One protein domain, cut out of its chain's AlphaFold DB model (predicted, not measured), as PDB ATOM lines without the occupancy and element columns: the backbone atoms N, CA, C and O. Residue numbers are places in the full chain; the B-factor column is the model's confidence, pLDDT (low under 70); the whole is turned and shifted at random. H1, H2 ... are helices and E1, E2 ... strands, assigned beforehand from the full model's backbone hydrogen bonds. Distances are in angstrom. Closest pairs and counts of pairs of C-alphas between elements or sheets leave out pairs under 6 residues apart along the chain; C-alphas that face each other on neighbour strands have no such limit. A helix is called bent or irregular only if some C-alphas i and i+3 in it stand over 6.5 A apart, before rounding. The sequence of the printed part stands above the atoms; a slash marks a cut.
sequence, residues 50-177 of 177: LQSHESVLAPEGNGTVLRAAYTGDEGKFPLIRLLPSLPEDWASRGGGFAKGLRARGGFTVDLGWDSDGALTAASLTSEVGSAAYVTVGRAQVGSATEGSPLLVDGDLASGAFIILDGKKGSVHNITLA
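What this domain is: This is residues 50 to 177 of the 177 residues of an uncharacterized protein of Candidatus Bathyarchaeota archaeon (UniProt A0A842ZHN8). Two strongly twisted sheets stand face to face as a small sandwich, the four-stranded sheet E1 E2 E6 E8 against the five-stranded sheet E3 E4 E5 E9 E7, their strands crossed at 34 degrees. At one edge the sheets come together where the bent strands E1 and E3 meet; the long loop of residues 58 to 76 lies toward one end of the longest axis, and the one-turn helix H1 toward the other. The printed part has 128 residues, with nine named strands and one named helix in the order E1 E2 H1 E3 E4 E5 E6 E7 E8 E9, and under half of the residues are in named elements. The first sheet is mixed, the second antiparallel, and the class is mostly strand. The whole is compact, with a radius of gyration of the C-alphas of 14.0 A and spans of 43 by 31 by 29 A.

How they stand to each other: E1, residues 50 to 57, and E2, residues 77 to 82, form an antiparallel hairpin, with N 56 and O 77 2.8 A apart, within hydrogen-bond range. E1 bends by 63 degrees at residue 53, and its residues 56 to 57 pair antiparallel with residues 67 to 68 of the link. E2 is parallel to E6, residues 132 to 136, with N 80 and O 133 2.7 A apart. E6 is antiparallel to the edge strand E8, residues 162 to 164, with N 134 and O 162 2.8 A apart. E3, residues 96 to 103, E4, residues 107 to 113, and E5, residues 119 to 126, form a meander, each strand the antiparallel neighbour of the one before. Both E3 and E4 and E4 and E5 are hairpins; N 98 and O 111 are 2.9 A apart, and N 112 and O 121 2.8 A. E3 bends by 71 degrees at residue 100. E9, residues 171 to 176, has staggered pairing: with E5 over residues 171 to 174, N 174 and O 122 being 2.7 A apart, and with the edge strand E7, residues 150 to 152, over residues 174 to 176, N 151 and O 175 being 2.8 A apart. Between the sheets the closest C-alphas of E1 and E3 are those of Ser 52 and Ala 103, 5.5 A apart, and those of E7 and E8 are Leu 150 and Ile 162, 7.5 A apart. E6 and E9 are near each other, with 5 pairs of C-alphas within 10 A. H1, residues 88 to 91, is not on the sheet E3 E4 E5 E9 E7, but only just, with 4 pairs of C-alphas within 10 A; it is too short for an O i to N i+4 pair, and its one O i to N i+3 pair is within range.

Where its parts are: E1 begins at C-alpha 50, (27.356, 39.668, -4.926), and is 19.9 A long; E2 measures 16.0 A. H1 spans 5.1 A from C-alpha 88, (41.717, 44.294, -1.201). E3 and E4 are each 19.3 A long, and E5 is 19.9 A. E6 measures 13.6 A, E7 6.6 A and E8 6.4 A. E9 is 16.8 A long and ends at C-alpha 176, (32.751, 30.222, 7.160).

The domain as a whole: The two C-alphas farthest apart are those of Gly 72 and Gly 94, at 44.1 A. The printed part has no cut and ends at the chain's last residue, Ala 177. The long links are E1 to E2, with 19 residues, and E6 to E7, with 13. The mean pLDDT of the printed part is 85.8; residues 59 to 64, 143 to 147 and 154 to 159 are under 70.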
ATOM      1  N   LEU A  50      28.363  40.697  -4.703       96.75
ATOM      2  CA  LEU A  50      27.356  39.668  -4.926       96.75
ATOM      3  C   LEU A  50      27.160  39.429  -6.421       96.75
ATOM      4  O   LEU A  50      26.841  40.352  -7.161       96.75
ATOM      5  N   GLN A  51      27.251  38.174  -6.853       96.44
ATOM      6  CA  GLN A  51      26.887  37.783  -8.216       96.44
ATOM      7  C   GLN A  51      25.872  36.653  -8.181       96.44
ATOM      8  O   GLN A  51      25.939  35.772  -7.331       96.44
ATOM      9  N   SER A  52      24.913  36.674  -9.102       95.62
ATOM     10  CA  SER A  52      23.858  35.653  -9.155       95.62
ATOM     11  C   SER A  52      23.422  35.301 -10.574       95.62
ATOM     12  O   SER A  52      22.282  34.905 -10.790       95.62
ATOM     13  N   HIS A  53      24.262  35.565 -11.577       93.06
ATOM     14  CA  HIS A  53      23.903  35.384 -12.990       93.06
ATOM     15  C   HIS A  53      24.199  33.974 -13.510       93.06
ATOM     16  O   HIS A  53      23.647  33.575 -14.534       93.06
ATOM     17  N   GLU A  54      25.046  33.220 -12.810       92.12
ATOM     18  CA  GLU A  54      25.365  31.839 -13.150       92.12
ATOM     19  C   GLU A  54      24.198  30.917 -12.778       92.12
ATOM     20  O   GLU A  54      23.489  31.129 -11.792       92.12
ATOM     21  N   SER A  55      23.979  29.887 -13.590       91.69
ATOM     22  CA  SER A  55      23.024  28.820 -13.303       91.69
ATOM     23  C   SER A  55      23.755  27.488 -13.291       91.69
ATOM     24  O   SER A  55      24.678  27.270 -14.077       91.69
ATOM     25  N   VAL A  56      23.339  26.603 -12.396       90.81
ATOM     26  CA  VAL A  56      23.970  25.309 -12.161       90.81
ATOM     27  C   VAL A  56      22.931  24.201 -12.148       90.81
ATOM     28  O   VAL A  56      21.760  24.417 -11.829       90.81
ATOM     29  N   LEU A  57      23.380  23.006 -12.502       88.19
ATOM     30  CA  LEU A  57      22.631  21.770 -12.341       88.19
ATOM     31  C   LEU A  57      23.393  20.891 -11.359       88.19
ATOM     32  O   LEU A  57      24.610  20.722 -11.485       88.19
ATOM     33  N   ALA A  58      22.663  20.292 -10.430       78.69
ATOM     34  CA  ALA A  58      23.172  19.167  -9.672       78.69
ATOM     35  C   ALA A  58      22.936  17.878 -10.476       78.69
ATOM     36  O   ALA A  58      21.837  17.684 -11.005       78.69
ATOM     37  N   PRO A  59      23.942  17.002 -10.618       65.75
ATOM     38  CA  PRO A  59      23.703  15.599 -10.946       65.75
ATOM     39  C   PRO A  59      22.737  14.990  -9.914       65.75
ATOM     40  O   PRO A  59      22.734  15.436  -8.769       65.75
ATOM     41  N   GLU A  60      21.925  13.995 -10.287       53.06
ATOM     42  CA  GLU A  60      21.012  13.318  -9.348       53.06
ATOM     43  C   GLU A  60      21.743  12.884  -8.057       53.06
ATOM     44  O   GLU A  60      22.681  12.088  -8.100       53.06
ATOM     45  N   GLY A  61      21.318  13.435  -6.913       53.06
ATOM     46  CA  GLY A  61      21.944  13.274  -5.593       53.06
ATOM     47  C   GLY A  61      22.327  14.624  -4.966       53.06
ATOM     48  O   GLY A  61      22.367  15.634  -5.661       53.06
ATOM     49  N   ASN A  62      22.603  14.670  -3.654       52.53
ATOM     50  CA  ASN A  62      23.116  15.855  -2.930       52.53
ATOM     51  C   ASN A  62      24.549  16.212  -3.394       52.53
ATOM     52  O   ASN A  62      25.517  16.125  -2.641       52.53
ATOM     53  N   GLY A  63      24.702  16.518  -4.682       54.34
ATOM     54  CA  GLY A  63      25.971  16.613  -5.375       54.34
ATOM     55  C   GLY A  63      26.712  17.890  -5.019       54.34
ATOM     56  O   GLY A  63      26.389  18.967  -5.511       54.34
ATOM     57  N   THR A  64      27.776  17.741  -4.235       58.44
ATOM     58  CA  THR A  64      28.841  18.740  -4.042       58.44
ATOM     59  C   THR A  64      29.546  19.118  -5.354       58.44
ATOM     60  O   THR A  64      30.231  20.136  -5.426       58.44
ATOM     61  N   VAL A  65      29.365  18.312  -6.407       72.19
ATOM     62  CA  VAL A  65      29.864  18.548  -7.763       72.19
ATOM     63  C   VAL A  65      28.739  19.117  -8.625       72.19
ATOM     64  O   VAL A  65      27.860  18.391  -9.084       72.19
ATOM     65  N   LEU A  66      28.782  20.424  -8.869       84.06
ATOM     66  CA  LEU A  66      27.839  21.121  -9.746       84.06
ATOM     67  C   LEU A  66      28.348  21.170 -11.188       84.06
ATOM     68  O   LEU A  66      29.546  21.303 -11.416       84.06
ATOM     69  N   ARG A  67      27.448  21.150 -12.176       87.19
ATOM     70  CA  ARG A  67      27.782  21.499 -13.570       87.19
ATOM     71  C   ARG A  67      27.182  22.849 -13.936       87.19
ATOM     72  O   ARG A  67      26.105  23.200 -13.456       87.19
ATOM     73  N   ALA A  68      27.855  23.589 -14.812       88.00
ATOM     74  CA  ALA A  68      27.281  24.794 -15.402       88.00
ATOM     75  C   ALA A  68      26.032  24.431 -16.223       88.00
ATOM     76  O   ALA A  68      26.050  23.454 -16.973       88.00
ATOM     77  N   ALA A  69      24.966  25.211 -16.057       89.00
ATOM     78  CA  ALA A  69      23.726  25.079 -16.809       89.00
ATOM     79  C   ALA A  69      23.691  26.086 -17.962       89.00
ATOM     80  O   ALA A  69      24.108  27.237 -17.808       89.00
ATOM     81  N   TYR A  70      23.118  25.681 -19.089       86.56
ATOM     82  CA  TYR A  70      23.010  26.490 -20.296       86.56
ATOM     83  C   TYR A  70      21.553  26.780 -20.669       86.56
ATOM     84  O   TYR A  70      20.585  26.350 -20.032       86.56
ATOM     85  N   THR A  71      21.376  27.601 -21.700       83.44
ATOM     86  CA  THR A  71      20.058  27.866 -22.276       83.44
ATOM     87  C   THR A  71      19.504  26.579 -22.886       83.44
ATOM     88  O   THR A  71      20.128  26.015 -23.779       83.44
ATOM     89  N   GLY A  72      18.335  26.138 -22.416       83.75
ATOM     90  CA  GLY A  72      17.697  24.882 -22.828       83.75
ATOM     91  C   GLY A  72      17.719  23.793 -21.755       83.75
ATOM     92  O   GLY A  72      16.909  22.877 -21.828       83.75
ATOM     93  N   ASP A  73      18.568  23.925 -20.733       86.19
ATOM     94  CA  ASP A  73      18.579  22.977 -19.621       86.19
ATOM     95  C   ASP A  73      17.377  23.194 -18.689       86.19
ATOM     96  O   ASP A  73      17.120  24.311 -18.217       86.19
ATOM     97  N   GLU A  74      16.667  22.107 -18.397       84.19
ATOM     98  CA  GLU A  74      15.579  22.060 -17.420       84.19
ATOM     99  C   GLU A  74      16.115  21.833 -15.999       84.19
ATOM    100  O   GLU A  74      17.187  21.262 -15.804       84.19
ATOM    101  N   GLY A  75      15.374  22.291 -14.985       83.50
ATOM    102  CA  GLY A  75      15.729  22.057 -13.577       83.50
ATOM    103  C   GLY A  75      16.985  22.793 -13.089       83.50
ATOM    104  O   GLY A  75      17.598  22.375 -12.112       83.50
ATOM    105  N   LYS A  76      17.393  23.876 -13.760       88.81
ATOM    106  CA  LYS A  76      18.541  24.690 -13.339       88.81
ATOM    107  C   LYS A  76      18.221  25.571 -12.133       88.81
ATOM    108  O   LYS A  76      17.144  26.158 -12.042       88.81
ATOM    109  N   PHE A  77      19.215  25.740 -11.273       89.56
ATOM    110  CA  PHE A  77      19.154  26.609 -10.104       89.56
ATOM    111  C   PHE A  77      20.107  27.796 -10.278       89.56
ATOM    112  O   PHE A  77      21.182  27.630 -10.860       89.56
ATOM    113  N   PRO A  78      19.758  28.999  -9.793       92.75
ATOM    114  CA  PRO A  78      20.702  30.108  -9.746       92.75
ATOM    115  C   PRO A  78      21.832  29.803  -8.753       92.75
ATOM    116  O   PRO A  78      21.593  29.223  -7.691       92.75
ATOM    117  N   LEU A  79      23.050  30.220  -9.089       93.50
ATOM    118  CA  LEU A  79      24.204  30.192  -8.194       93.50
ATOM    119  C   LEU A  79      24.489  31.606  -7.687       93.50
ATOM    120  O   LEU A  79      24.769  32.511  -8.472       93.50
ATOM    121  N   ILE A  80      24.444  31.777  -6.372       94.81
ATOM    122  CA  ILE A  80      24.739  33.010  -5.652       94.81
ATOM    123  C   ILE A  80      26.182  32.945  -5.146       94.81
ATOM    124  O   ILE A  80      26.538  32.086  -4.341       94.81
ATOM    125  N   ARG A  81      27.022  33.871  -5.605       94.62
ATOM    126  CA  ARG A  81      28.402  34.039  -5.145       94.62
ATOM    127  C   ARG A  81      28.493  35.226  -4.205       94.62
ATOM    128  O   ARG A  81      28.200  36.351  -4.612       94.62
ATOM    129  N   LEU A  82      28.942  34.975  -2.985       94.94
ATOM    130  CA  LEU A  82      29.236  35.999  -1.988       94.94
ATOM    131  C   LEU A  82      30.699  36.431  -2.124       94.94
ATOM    132  O   LEU A  82      31.586  35.586  -2.185       94.94
ATOM    133  N   LEU A  83      30.958  37.737  -2.166       94.75
ATOM    134  CA  LEU A  83      32.297  38.334  -2.277       94.75
ATOM    135  C   LEU A  83      33.169  37.779  -3.432       94.75
ATOM    136  O   LEU A  83      34.357  37.513  -3.235       94.75
ATOM    137  N   PRO A  84      32.642  37.602  -4.662       93.88
ATOM    138  CA  PRO A  84      33.405  36.985  -5.752       93.88
ATOM    139  C   PRO A  84      34.617  37.821  -6.192       93.88
ATOM    140  O   PRO A  84      35.657  37.285  -6.601       93.88
ATOM    141  N   SER A  85      34.505  39.147  -6.108       93.62
ATOM    142  CA  SER A  85      35.560  40.075  -6.508       93.62
ATOM    143  C   SER A  85      35.643  41.288  -5.585       93.62
ATOM    144  O   SER A  85      35.744  42.414  -6.069       93.62
ATOM    145  N   LEU A  86      35.630  41.053  -4.270       94.12
ATOM    146  CA  LEU A  86      35.904  42.088  -3.273       94.12
ATOM    147  C   LEU A  86      37.322  42.668  -3.479       94.12
ATOM    148  O   LEU A  86      38.286  41.898  -3.499       94.12
ATOM    149  N   PRO A  87      37.475  43.996  -3.641       93.62
ATOM    150  CA  PRO A  87      38.780  44.653  -3.646       93.62
ATOM    151  C   PRO A  87      39.522  44.586  -2.312       93.62
ATOM    152  O   PRO A  87      38.958  44.906  -1.266       93.62
ATOM    153  N   GLU A  88      40.819  44.283  -2.368       91.50
ATOM    154  CA  GLU A  88      41.717  44.294  -1.201       91.50
ATOM    155  C   GLU A  88      41.775  45.683  -0.537       91.50
ATOM    156  O   GLU A  88      41.771  45.796   0.688       91.50
ATOM    157  N   ASP A  89      41.717  46.757  -1.329       91.56
ATOM    158  CA  ASP A  89      41.665  48.143  -0.835       91.56
ATOM    159  C   ASP A  89      40.399  48.462  -0.024       91.56
ATOM    160  O   ASP A  89      40.376  49.426   0.745       91.56
ATOM    161  N   TRP A  90      39.314  47.700  -0.214       93.00
ATOM    162  CA  TRP A  90      38.090  47.858   0.574       93.00
ATOM    163  C   TRP A  90      38.187  47.083   1.884       93.00
ATOM    164  O   TRP A  90      37.819  47.615   2.927       93.00
ATOM    165  N   ALA A  91      38.705  45.854   1.835       92.81
ATOM    166  CA  ALA A  91      38.905  45.019   3.016       92.81
ATOM    167  C   ALA A  91      39.940  45.629   3.979       92.81
ATOM    168  O   ALA A  91      39.635  45.873   5.144       92.81
ATOM    169  N   SER A  92      41.115  46.012   3.474       92.69
ATOM    170  CA  SER A  92      42.225  46.557   4.278       92.69
ATOM    171  C   SER A  92      41.891  47.838   5.055       92.69
ATOM    172  O   SER A  92      42.611  48.212   5.980       92.69
ATOM    173  N   ARG A  93      40.769  48.503   4.745       91.62
ATOM    174  CA  ARG A  93      40.249  49.663   5.488       91.62
ATOM    175  C   ARG A  93      39.431  49.302   6.736       91.62
ATOM    176  O   ARG A  93      38.735  50.166   7.265       91.62
ATOM    177  N   GLY A  94      39.552  48.071   7.231       90.75
ATOM    178  CA  GLY A  94      38.917  47.611   8.471       90.75
ATOM    179  C   GLY A  94      37.683  46.732   8.259       90.75
ATOM    180  O   GLY A  94      36.844  46.645   9.152       90.75
ATOM    181  N   GLY A  95      37.566  46.095   7.093       94.00
ATOM    182  CA  GLY A  95      36.414  45.283   6.718       94.00
ATOM    183  C   GLY A  95      35.192  46.117   6.340       94.00
ATOM    184  O   GLY A  95      35.275  47.322   6.088       94.00
ATOM    185  N   GLY A  96      34.035  45.468   6.253       95.94
ATOM    186  CA  GLY A  96      32.808  46.141   5.850       95.94
ATOM    187  C   GLY A  96      31.588  45.237   5.804       95.94
ATOM    188  O   GLY A  96      31.624  44.066   6.176       95.94
ATOM    189  N   PHE A  97      30.472  45.812   5.364       96.75
ATOM    190  CA  PHE A  97      29.222  45.088   5.181       96.75
ATOM    191  C   PHE A  97      28.377  45.709   4.069       96.75
ATOM    192  O   PHE A  97      28.512  46.888   3.739       96.75
ATOM    193  N   ALA A  98      27.458  44.915   3.527       96.94
ATOM    194  CA  ALA A  98      26.404  45.359   2.628       96.94
ATOM    195  C   ALA A  98      25.077  44.707   3.025       96.94
ATOM    196  O   ALA A  98      25.050  43.558   3.459       96.94
ATOM    197  N   LYS A  99      23.978  45.454   2.892       97.56
ATOM    198  CA  LYS A  99      22.631  44.993   3.245       97.56
ATOM    199  C   LYS A  99      21.636  45.285   2.135       97.56
ATOM    200  O   LYS A  99      21.766  46.290   1.436       97.56
ATOM    201  N   GLY A 100      20.632  44.425   2.010       96.81
ATOM    202  CA  GLY A 100      19.528  44.576   1.068       96.81
ATOM    203  C   GLY A 100      19.898  44.306  -0.390       96.81
ATOM    204  O   GLY A 100      19.156  44.717  -1.285       96.81
ATOM    205  N   LEU A 101      21.022  43.631  -0.659       97.19
ATOM    206  CA  LEU A 101      21.375  43.239  -2.023       97.19
ATOM    207  C   LEU A 101      20.376  42.192  -2.531       97.19
ATOM    208  O   LEU A 101      19.859  41.381  -1.765       97.19
ATOM    209  N   ARG A 102      20.081  42.203  -3.831       96.81
ATOM    210  CA  ARG A 102      19.100  41.290  -4.435       96.81
ATOM    211  C   ARG A 102      19.806  40.285  -5.333       96.81
ATOM    212  O   ARG A 102      20.574  40.671  -6.211       96.81
ATOM    213  N   ALA A 103      19.500  39.008  -5.141       96.25
ATOM    214  CA  ALA A 103      19.984  37.915  -5.975       96.25
ATOM    215  C   ALA A 103      18.845  37.268  -6.777       96.25
ATOM    216  O   ALA A 103      17.671  37.284  -6.383       96.25
ATOM    217  N   ARG A 104      19.201  36.667  -7.921       94.31
ATOM    218  CA  ARG A 104      18.276  35.839  -8.711       94.31
ATOM    219  C   ARG A 104      17.748  34.673  -7.866       94.31
ATOM    220  O   ARG A 104      18.421  34.199  -6.961       94.31
ATOM    221  N   GLY A 105      16.521  34.239  -8.154       89.56
ATOM    222  CA  GLY A 105      15.776  33.305  -7.296       89.56
ATOM    223  C   GLY A 105      14.964  33.991  -6.191       89.56
ATOM    224  O   GLY A 105      14.304  33.319  -5.408       89.56
ATOM    225  N   GLY A 106      14.965  35.329  -6.144       93.62
ATOM    226  CA  GLY A 106      14.158  36.083  -5.186       93.62
ATOM    227  C   GLY A 106      14.747  36.059  -3.781       93.62
ATOM    228  O   GLY A 106      14.006  35.865  -2.823       93.62
ATOM    229  N   PHE A 107      16.064  36.240  -3.669       95.62
ATOM    230  CA  PHE A 107      16.757  36.308  -2.384       95.62
ATOM    231  C   PHE A 107      17.181  37.741  -2.056       95.62
ATOM    232  O   PHE A 107      17.700  38.456  -2.920       95.62
ATOM    233  N   THR A 108      16.986  38.140  -0.803       97.00
ATOM    234  CA  THR A 108      17.620  39.322  -0.203       97.00
ATOM    235  C   THR A 108      18.866  38.873   0.542       97.00
ATOM    236  O   THR A 108      18.799  37.904   1.295       97.00
ATOM    237  N   VAL A 109      19.987  39.554   0.327       97.50
ATOM    238  CA  VAL A 109      21.290  39.186   0.876       97.50
ATOM    239  C   VAL A 109      21.862  40.340   1.687       97.50
ATOM    240  O   VAL A 109      22.075  41.441   1.169       97.50
ATOM    241  N   ASP A 110      22.165  40.035   2.941       97.88
ATOM    242  CA  ASP A 110      23.007  40.836   3.817       97.88
ATOM    243  C   ASP A 110      24.322  40.085   4.025       97.88
ATOM    244  O   ASP A 110      24.312  38.867   4.185       97.88
ATOM    245  N   LEU A 111      25.461  40.772   4.016       97.25
ATOM    246  CA  LEU A 111      26.765  40.134   4.193       97.25
ATOM    247  C   LEU A 111      27.788  41.079   4.824       97.25
ATOM    248  O   LEU A 111      27.702  42.298   4.662       97.25
ATOM    249  N   GLY A 112      28.760  40.508   5.528       96.81
ATOM    250  CA  GLY A 112      29.882  41.205   6.150       96.81
ATOM    251  C   GLY A 112      31.211  40.504   5.885       96.81
ATOM    252  O   GLY A 112      31.246  39.290   5.675       96.81
ATOM    253  N   TRP A 113      32.290  41.279   5.884       96.38
ATOM    254  CA  TRP A 113      33.657  40.798   5.711       96.38
ATOM    255  C   TRP A 113      34.630  41.507   6.651       96.38
ATOM    256  O   TRP A 113      34.391  42.643   7.074       96.38
ATOM    257  N   ASP A 114      35.734  40.836   6.965       95.44
ATOM    258  CA  ASP A 114      36.797  41.355   7.827       95.44
ATOM    259  C   ASP A 114      37.874  42.137   7.054       95.44
ATOM    260  O   ASP A 114      37.758  42.401   5.852       95.44
ATOM    261  N   SER A 115      38.929  42.547   7.762       94.81
ATOM    262  CA  SER A 115      40.051  43.293   7.186       94.81
ATOM    263  C   SER A 115      40.859  42.513   6.149       94.81
ATOM    264  O   SER A 115      41.513  43.134   5.313       94.81
ATOM    265  N   ASP A 116      40.785  41.184   6.185       91.62
ATOM    266  CA  ASP A 116      41.464  40.286   5.251       91.62
ATOM    267  C   ASP A 116      40.568  39.955   4.040       91.62
ATOM    268  O   ASP A 116      40.998  39.315   3.080       91.62
ATOM    269  N   GLY A 117      39.321  40.436   4.053       91.12
ATOM    270  CA  GLY A 117      38.336  40.235   2.997       91.12
ATOM    271  C   GLY A 117      37.622  38.888   3.084       91.12
ATOM    272  O   GLY A 117      36.943  38.501   2.130       91.12
ATOM    273  N   ALA A 118      37.757  38.176   4.204       91.88
ATOM    274  CA  ALA A 118      37.048  36.932   4.448       91.88
ATOM    275  C   ALA A 118      35.609  37.211   4.901       91.88
ATOM    276  O   ALA A 118      35.333  38.176   5.615       91.88
ATOM    277  N   LEU A 119      34.670  36.362   4.471       94.06
ATOM    278  CA  LEU A 119      33.267  36.462   4.871       94.06
ATOM    279  C   LEU A 119      33.131  36.188   6.375       94.06
ATOM    280  O   LEU A 119      33.447  35.095   6.831       94.06
ATOM    281  N   THR A 120      32.580  37.133   7.134       93.62
ATOM    282  CA  THR A 120      32.317  36.935   8.569       93.62
ATOM    283  C   THR A 120      30.933  36.347   8.813       93.62
ATOM    284  O   THR A 120      30.762  35.469   9.650       93.62
ATOM    285  N   ALA A 121      29.929  36.844   8.087       93.25
ATOM    286  CA  ALA A 121      28.555  36.364   8.137       93.25
ATOM    287  C   ALA A 121      27.790  36.820   6.891       93.25
ATOM    288  O   ALA A 121      28.033  37.911   6.372       93.25
ATOM    289  N   ALA A 122      26.823  36.023   6.456       95.81
ATOM    290  CA  ALA A 122      25.801  36.430   5.504       95.81
ATOM    291  C   ALA A 122      24.423  35.929   5.944       95.81
ATOM    292  O   ALA A 122      24.305  34.886   6.569       95.81
ATOM    293  N   SER A 123      23.377  36.673   5.611       95.50
ATOM    294  CA  SER A 123      21.987  36.284   5.821       95.50
ATOM    295  C   SER A 123      21.255  36.357   4.492       95.50
ATOM    296  O   SER A 123      21.265  37.393   3.822       95.50
ATOM    297  N   LEU A 124      20.665  35.234   4.085       95.12
ATOM    298  CA  LEU A 124      19.922  35.114   2.841       95.12
ATOM    299  C   LEU A 124      18.452  34.855   3.155       95.12
ATOM    300  O   LEU A 124      18.084  33.796   3.659       95.12
ATOM    301  N   THR A 125      17.603  35.822   2.824       95.12
ATOM    302  CA  THR A 125      16.149  35.729   2.996       95.12
ATOM    303  C   THR A 125      15.496  35.330   1.679       95.12
ATOM    304  O   THR A 125      15.645  36.039   0.684       95.12
ATOM    305  N   SER A 126      14.763  34.212   1.653       94.38
ATOM    306  CA  SER A 126      14.009  33.768   0.473       94.38
ATOM    307  C   SER A 126      12.644  34.455   0.415       94.38
ATOM    308  O   SER A 126      11.751  34.167   1.206       94.38
ATOM    309  N   GLU A 127      12.437  35.349  -0.545       93.00
ATOM    310  CA  GLU A 127      11.197  36.135  -0.678       93.00
ATOM    311  C   GLU A 127      10.104  35.391  -1.453       93.00
ATOM    312  O   GLU A 127       8.906  35.620  -1.270       93.00
ATOM    313  N   VAL A 128      10.526  34.510  -2.363       91.94
ATOM    314  CA  VAL A 128       9.644  33.834  -3.325       91.94
ATOM    315  C   VAL A 128       9.552  32.331  -3.050       91.94
ATOM    316  O   VAL A 128       8.574  31.706  -3.446       91.94
ATOM    317  N   GLY A 129      10.512  31.751  -2.320       88.62
ATOM    318  CA  GLY A 129      10.564  30.311  -2.077       88.62
ATOM    319  C   GLY A 129      11.139  29.513  -3.252       88.62
ATOM    320  O   GLY A 129      10.683  28.415  -3.544       88.62
ATOM    321  N   SER A 130      12.108  30.069  -3.980       88.69
ATOM    322  CA  SER A 130      12.892  29.311  -4.968       88.69
ATOM    323  C   SER A 130      14.177  28.796  -4.332       88.69
ATOM    324  O   SER A 130      14.741  29.481  -3.484       88.69
ATOM    325  N   ALA A 131      14.644  27.613  -4.730       90.31
ATOM    326  CA  ALA A 131      15.939  27.106  -4.287       90.31
ATOM    327  C   ALA A 131      17.088  27.773  -5.059       90.31
ATOM    328  O   ALA A 131      16.932  28.152  -6.225       90.31
ATOM    329  N   ALA A 132      18.240  27.912  -4.410       91.38
ATOM    330  CA  ALA A 132      19.451  28.468  -5.007       91.38
ATOM    331  C   ALA A 132      20.693  27.808  -4.413       91.38
ATOM    332  O   ALA A 132      20.687  27.412  -3.251       91.38
ATOM    333  N   TYR A 133      21.766  27.737  -5.195       91.25
ATOM    334  CA  TYR A 133      23.075  27.367  -4.668       91.25
ATOM    335  C   TYR A 133      23.819  28.600  -4.179       91.25
ATOM    336  O   TYR A 133      23.699  29.668  -4.775       91.25
ATOM    337  N   VAL A 134      24.624  28.446  -3.135       91.50
ATOM    338  CA  VAL A 134      25.459  29.511  -2.578       91.50
ATOM    339  C   VAL A 134      26.902  29.051  -2.470       91.50
ATOM    340  O   VAL A 134      27.175  27.899  -2.140       91.50
ATOM    341  N   THR A 135      27.826  29.964  -2.752       91.31
ATOM    342  CA  THR A 135      29.265  29.780  -2.561       91.31
ATOM    343  C   THR A 135      29.934  31.106  -2.194       91.31
ATOM    344  O   THR A 135      29.369  32.181  -2.419       91.31
ATOM    345  N   VAL A 136      31.150  31.043  -1.656       91.00
ATOM    346  CA  VAL A 136      31.969  32.217  -1.331       91.00
ATOM    347  C   VAL A 136      33.144  32.329  -2.295       91.00
ATOM    348  O   VAL A 136      33.804  31.350  -2.647       91.00
ATOM    349  N   GLY A 137      33.416  33.556  -2.725       89.31
ATOM    350  CA  GLY A 137      34.552  33.893  -3.558       89.31
ATOM    351  C   GLY A 137      34.462  33.275  -4.951       89.31
ATOM    352  O   GLY A 137      33.490  33.448  -5.693       89.31
ATOM    353  N   ARG A 138      35.539  32.587  -5.332       88.00
ATOM    354  CA  ARG A 138      35.835  32.201  -6.720       88.00
ATOM    355  C   ARG A 138      35.838  30.692  -6.939       88.00
ATOM    356  O   ARG A 138      36.429  30.238  -7.913       88.00
ATOM    357  N   ALA A 139      35.189  29.940  -6.049       86.38
ATOM    358  CA  ALA A 139      35.059  28.489  -6.150       86.38
ATOM    359  C   ALA A 139      34.621  28.070  -7.563       86.38
ATOM    360  O   ALA A 139      33.611  28.568  -8.088       86.38
ATOM    361  N   GLN A 140      35.392  27.188  -8.197       84.06
ATOM    362  CA  GLN A 140      35.115  26.744  -9.555       84.06
ATOM    363  C   GLN A 140      33.957  25.742  -9.556       84.06
ATOM    364  O   GLN A 140      33.986  24.724  -8.867       84.06
ATOM    365  N   VAL A 141      32.931  26.011 -10.371       82.56
ATOM    366  CA  VAL A 141      31.816  25.075 -10.575       82.56
ATOM    367  C   VAL A 141      32.367  23.768 -11.153       82.56
ATOM    368  O   VAL A 141      33.060  23.787 -12.170       82.56
ATOM    369  N   GLY A 142      32.070  22.644 -10.500       73.31
ATOM    370  CA  GLY A 142      32.545  21.309 -10.887       73.31
ATOM    371  C   GLY A 142      33.743  20.797 -10.091       73.31
ATOM    372  O   GLY A 142      34.059  19.615 -10.186       73.31
ATOM    373  N   SER A 143      34.369  21.640  -9.264       68.50
ATOM    374  CA  SER A 143      35.386  21.213  -8.303       68.50
ATOM    375  C   SER A 143      34.763  21.119  -6.909       68.50
ATOM    376  O   SER A 143      34.410  22.133  -6.315       68.50
ATOM    377  N   ALA A 144      34.604  19.902  -6.374       57.69
ATOM    378  CA  ALA A 144      34.076  19.701  -5.015       57.69
ATOM    379  C   ALA A 144      35.067  20.113  -3.909       57.69
ATOM    380  O   ALA A 144      34.685  20.187  -2.743       57.69
ATOM    381  N   THR A 145      36.329  20.362  -4.269       58.84
ATOM    382  CA  THR A 145      37.440  20.578  -3.329       58.84
ATOM    383  C   THR A 145      37.927  22.027  -3.292       58.84
ATOM    384  O   THR A 145      38.676  22.392  -2.392       58.84
ATOM    385  N   GLU A 146      37.530  22.860  -4.257       59.41
ATOM    386  CA  GLU A 146      37.971  24.254  -4.353       59.41
ATOM    387  C   GLU A 146      36.894  25.208  -3.838       59.41
ATOM    388  O   GLU A 146      36.044  25.686  -4.586       59.41
ATOM    389  N   GLY A 147      36.949  25.509  -2.546       64.25
ATOM    390  CA  GLY A 147      36.152  26.560  -1.926       64.25
ATOM    391  C   GLY A 147      36.195  26.465  -0.410       64.25
ATOM    392  O   GLY A 147      36.446  25.397   0.146       64.25
ATOM    393  N   SER A 148      35.968  27.591   0.258       71.62
ATOM    394  CA  SER A 148      35.878  27.601   1.714       71.62
ATOM    395  C   SER A 148      34.583  26.900   2.139       71.62
ATOM    396  O   SER A 148      33.525  27.244   1.604       71.62
ATOM    397  N   PRO A 149      34.642  25.919   3.055       76.19
ATOM    398  CA  PRO A 149      33.443  25.278   3.578       76.19
ATOM    399  C   PRO A 149      32.548  26.317   4.256       76.19
ATOM    400  O   PRO A 149      33.026  27.228   4.935       76.19
ATOM    401  N   LEU A 150      31.244  26.175   4.045       77.56
ATOM    402  CA  LEU A 150      30.236  27.072   4.591       77.56
ATOM    403  C   LEU A 150      29.386  26.330   5.628       77.56
ATOM    404  O   LEU A 150      29.075  25.151   5.476       77.56
ATOM    405  N   LEU A 151      29.004  27.040   6.682       79.69
ATOM    406  CA  LEU A 151      28.035  26.608   7.684       79.69
ATOM    407  C   LEU A 151      26.716  27.320   7.418       79.69
ATOM    408  O   LEU A 151      26.727  28.537   7.226       79.69
ATOM    409  N   VAL A 152      25.599  26.591   7.452       82.62
ATOM    410  CA  VAL A 152      24.252  27.178   7.379       82.62
ATOM    411  C   VAL A 152      23.543  26.937   8.700       82.62
ATOM    412  O   VAL A 152      23.416  25.799   9.133       82.62
ATOM    413  N   ASP A 153      23.125  28.017   9.360       81.00
ATOM    414  CA  ASP A 153      22.431  28.014  10.655       81.00
ATOM    415  C   ASP A 153      23.127  27.179  11.753       81.00
ATOM    416  O   ASP A 153      22.495  26.674  12.676       81.00
ATOM    417  N   GLY A 154      24.459  27.075  11.675       64.75
ATOM    418  CA  GLY A 154      25.289  26.329  12.625       64.75
ATOM    419  C   GLY A 154      25.445  24.839  12.313       64.75
ATOM    420  O   GLY A 154      26.268  24.187  12.953       64.75
ATOM    421  N   ASP A 155      24.740  24.317  11.306       63.62
ATOM    422  CA  ASP A 155      24.940  22.963  10.801       63.62
ATOM    423  C   ASP A 155      25.975  22.961   9.665       63.62
ATOM    424  O   ASP A 155      25.948  23.779   8.736       63.62
ATOM    425  N   LEU A 156      26.918  22.015   9.740       54.44
ATOM    426  CA  LEU A 156      27.932  21.791   8.712       54.44
ATOM    427  C   LEU A 156      27.269  21.171   7.474       54.44
ATOM    428  O   LEU A 156      27.277  19.956   7.272       54.44
ATOM    429  N   ALA A 157      26.687  22.013   6.627       57.12
ATOM    430  CA  ALA A 157      26.293  21.628   5.283       57.12
ATOM    431  C   ALA A 157      27.574  21.404   4.456       57.12
ATOM    432  O   ALA A 157      28.234  22.328   3.994       57.12
ATOM    433  N   SER A 158      27.969  20.137   4.349       53.03
ATOM    434  CA  SER A 158      29.242  19.679   3.783       53.03
ATOM    435  C   SER A 158      29.425  20.083   2.306       53.03
ATOM    436  O   SER A 158      29.064  19.321   1.408       53.03
ATOM    437  N   GLY A 159      30.053  21.232   2.034       66.00
ATOM    438  CA  GLY A 159      30.578  21.548   0.700       66.00
ATOM    439  C   GLY A 159      30.968  23.010   0.460       66.00
ATOM    440  O   GLY A 159      30.529  23.918   1.157       66.00
ATOM    441  N   ALA A 160      31.768  23.236  -0.588       76.31
ATOM    442  CA  ALA A 160      32.048  24.564  -1.154       76.31
ATOM    443  C   ALA A 160      30.812  25.217  -1.812       76.31
ATOM    444  O   ALA A 160      30.783  26.426  -2.060       76.31
ATOM    445  N   PHE A 161      29.800  24.400  -2.117       84.50
ATOM    446  CA  PHE A 161      28.519  24.802  -2.672       84.50
ATOM    447  C   PHE A 161      27.403  24.213  -1.822       84.50
ATOM    448  O   PHE A 161      27.377  23.005  -1.588       84.50
ATOM    449  N   ILE A 162      26.469  25.060  -1.404       85.94
ATOM    450  CA  ILE A 162      25.345  24.652  -0.561       85.94
ATOM    451  C   ILE A 162      24.045  24.989  -1.266       85.94
ATOM    452  O   ILE A 162      23.902  26.088  -1.797       85.94
ATOM    453  N   ILE A 163      23.104  24.049  -1.263       87.00
ATOM    454  CA  ILE A 163      21.735  24.313  -1.691       87.00
ATOM    455  C   ILE A 163      20.957  24.946  -0.537       87.00
ATOM    456  O   ILE A 163      20.936  24.424   0.574       87.00
ATOM    457  N   LEU A 164      20.318  26.078  -0.807       86.75
ATOM    458  CA  LEU A 164      19.325  26.665   0.077       86.75
ATOM    459  C   LEU A 164      17.943  26.244  -0.391       86.75
ATOM    460  O   LEU A 164      17.530  26.582  -1.506       86.75
ATOM    461  N   ASP A 165      17.210  25.566   0.485       80.62
ATOM    462  CA  ASP A 165      15.805  25.287   0.244       80.62
ATOM    463  C   ASP A 165      15.013  26.596   0.288       80.62
ATOM    464  O   ASP A 165      15.004  27.350   1.270       80.62
ATOM    465  N   GLY A 166      14.351  26.888  -0.826       72.75
ATOM    466  CA  GLY A 166      13.510  28.058  -0.970       72.75
ATOM    467  C   GLY A 166      12.174  27.845  -0.289       72.75
ATOM    468  O   GLY A 166      11.206  27.466  -0.939       72.75
ATOM    469  N   LYS A 167      12.065  28.137   1.003       86.44
ATOM    470  CA  LYS A 167      10.753  28.336   1.621       86.44
ATOM    471  C   LYS A 167      10.500  29.830   1.725       86.44
ATOM    472  O   LYS A 167      11.315  30.566   2.258       86.44
ATOM    473  N   LYS A 168       9.358  30.299   1.223       91.06
ATOM    474  CA  LYS A 168       9.006  31.720   1.311       91.06
ATOM    475  C   LYS A 168       9.085  32.210   2.765       91.06
ATOM    476  O   LYS A 168       8.440  31.640   3.642       91.06
ATOM    477  N   GLY A 169       9.851  33.272   2.987       87.56
ATOM    478  CA  GLY A 169      10.114  33.877   4.290       87.56
ATOM    479  C   GLY A 169      11.184  33.172   5.128       87.56
ATOM    480  O   GLY A 169      11.393  33.588   6.264       87.56
ATOM    481  N   SER A 170      11.848  32.123   4.628       89.94
ATOM    482  CA  SER A 170      12.971  31.512   5.344       89.94
ATOM    483  C   SER A 170      14.198  32.414   5.292       89.94
ATOM    484  O   SER A 170      14.485  33.034   4.266       89.94
ATOM    485  N   VAL A 171      14.933  32.446   6.399       91.75
ATOM    486  CA  VAL A 171      16.214  33.134   6.528       91.75
ATOM    487  C   VAL A 171      17.269  32.074   6.786       91.75
ATOM    488  O   VAL A 171      17.086  31.269   7.692       91.75
ATOM    489  N   HIS A 172      18.332  32.088   5.989       91.06
ATOM    490  CA  HIS A 172      19.462  31.169   6.090       91.06
ATOM    491  C   HIS A 172      20.707  31.966   6.479       91.06
ATOM    492  O   HIS A 172      21.125  32.845   5.714       91.06
ATOM    493  N   ASN A 173      21.288  31.701   7.651       91.75
ATOM    494  CA  ASN A 173      22.512  32.376   8.090       91.75
ATOM    495  C   ASN A 173      23.737  31.566   7.680       91.75
ATOM    496  O   ASN A 173      23.864  30.402   8.038       91.75
ATOM    497  N   ILE A 174      24.655  32.197   6.956       89.81
ATOM    498  CA  ILE A 174      25.852  31.575   6.401       89.81
ATOM    499  C   ILE A 174      27.091  32.132   7.097       89.81
ATOM    500  O   ILE A 174      27.267  33.347   7.190       89.81
ATOM    501  N   THR A 175      27.976  31.245   7.541       87.75
ATOM    502  CA  THR A 175      29.304  31.591   8.078       87.75
ATOM    503  C   THR A 175      30.372  30.697   7.453       87.75
ATOM    504  O   THR A 175      30.047  29.660   6.871       87.75
ATOM    505  N   LEU A 176      31.638  31.112   7.503       84.56
ATOM    506  CA  LEU A 176      32.751  30.222   7.160       84.56
ATOM    507  C   LEU A 176      32.924  29.176   8.274       84.56
ATOM    508  O   LEU A 176      32.749  29.516   9.445       84.56
ATOM    509  N   ALA A 177      33.218  27.928   7.896       74.19
ATOM    510  CA  ALA A 177      33.497  26.848   8.851       74.19
ATOM    511  C   ALA A 177      34.899  26.936   9.466       74.19
ATOM    512  O   ALA A 177      35.815  27.463   8.790       74.19
TER     513      ALA A 177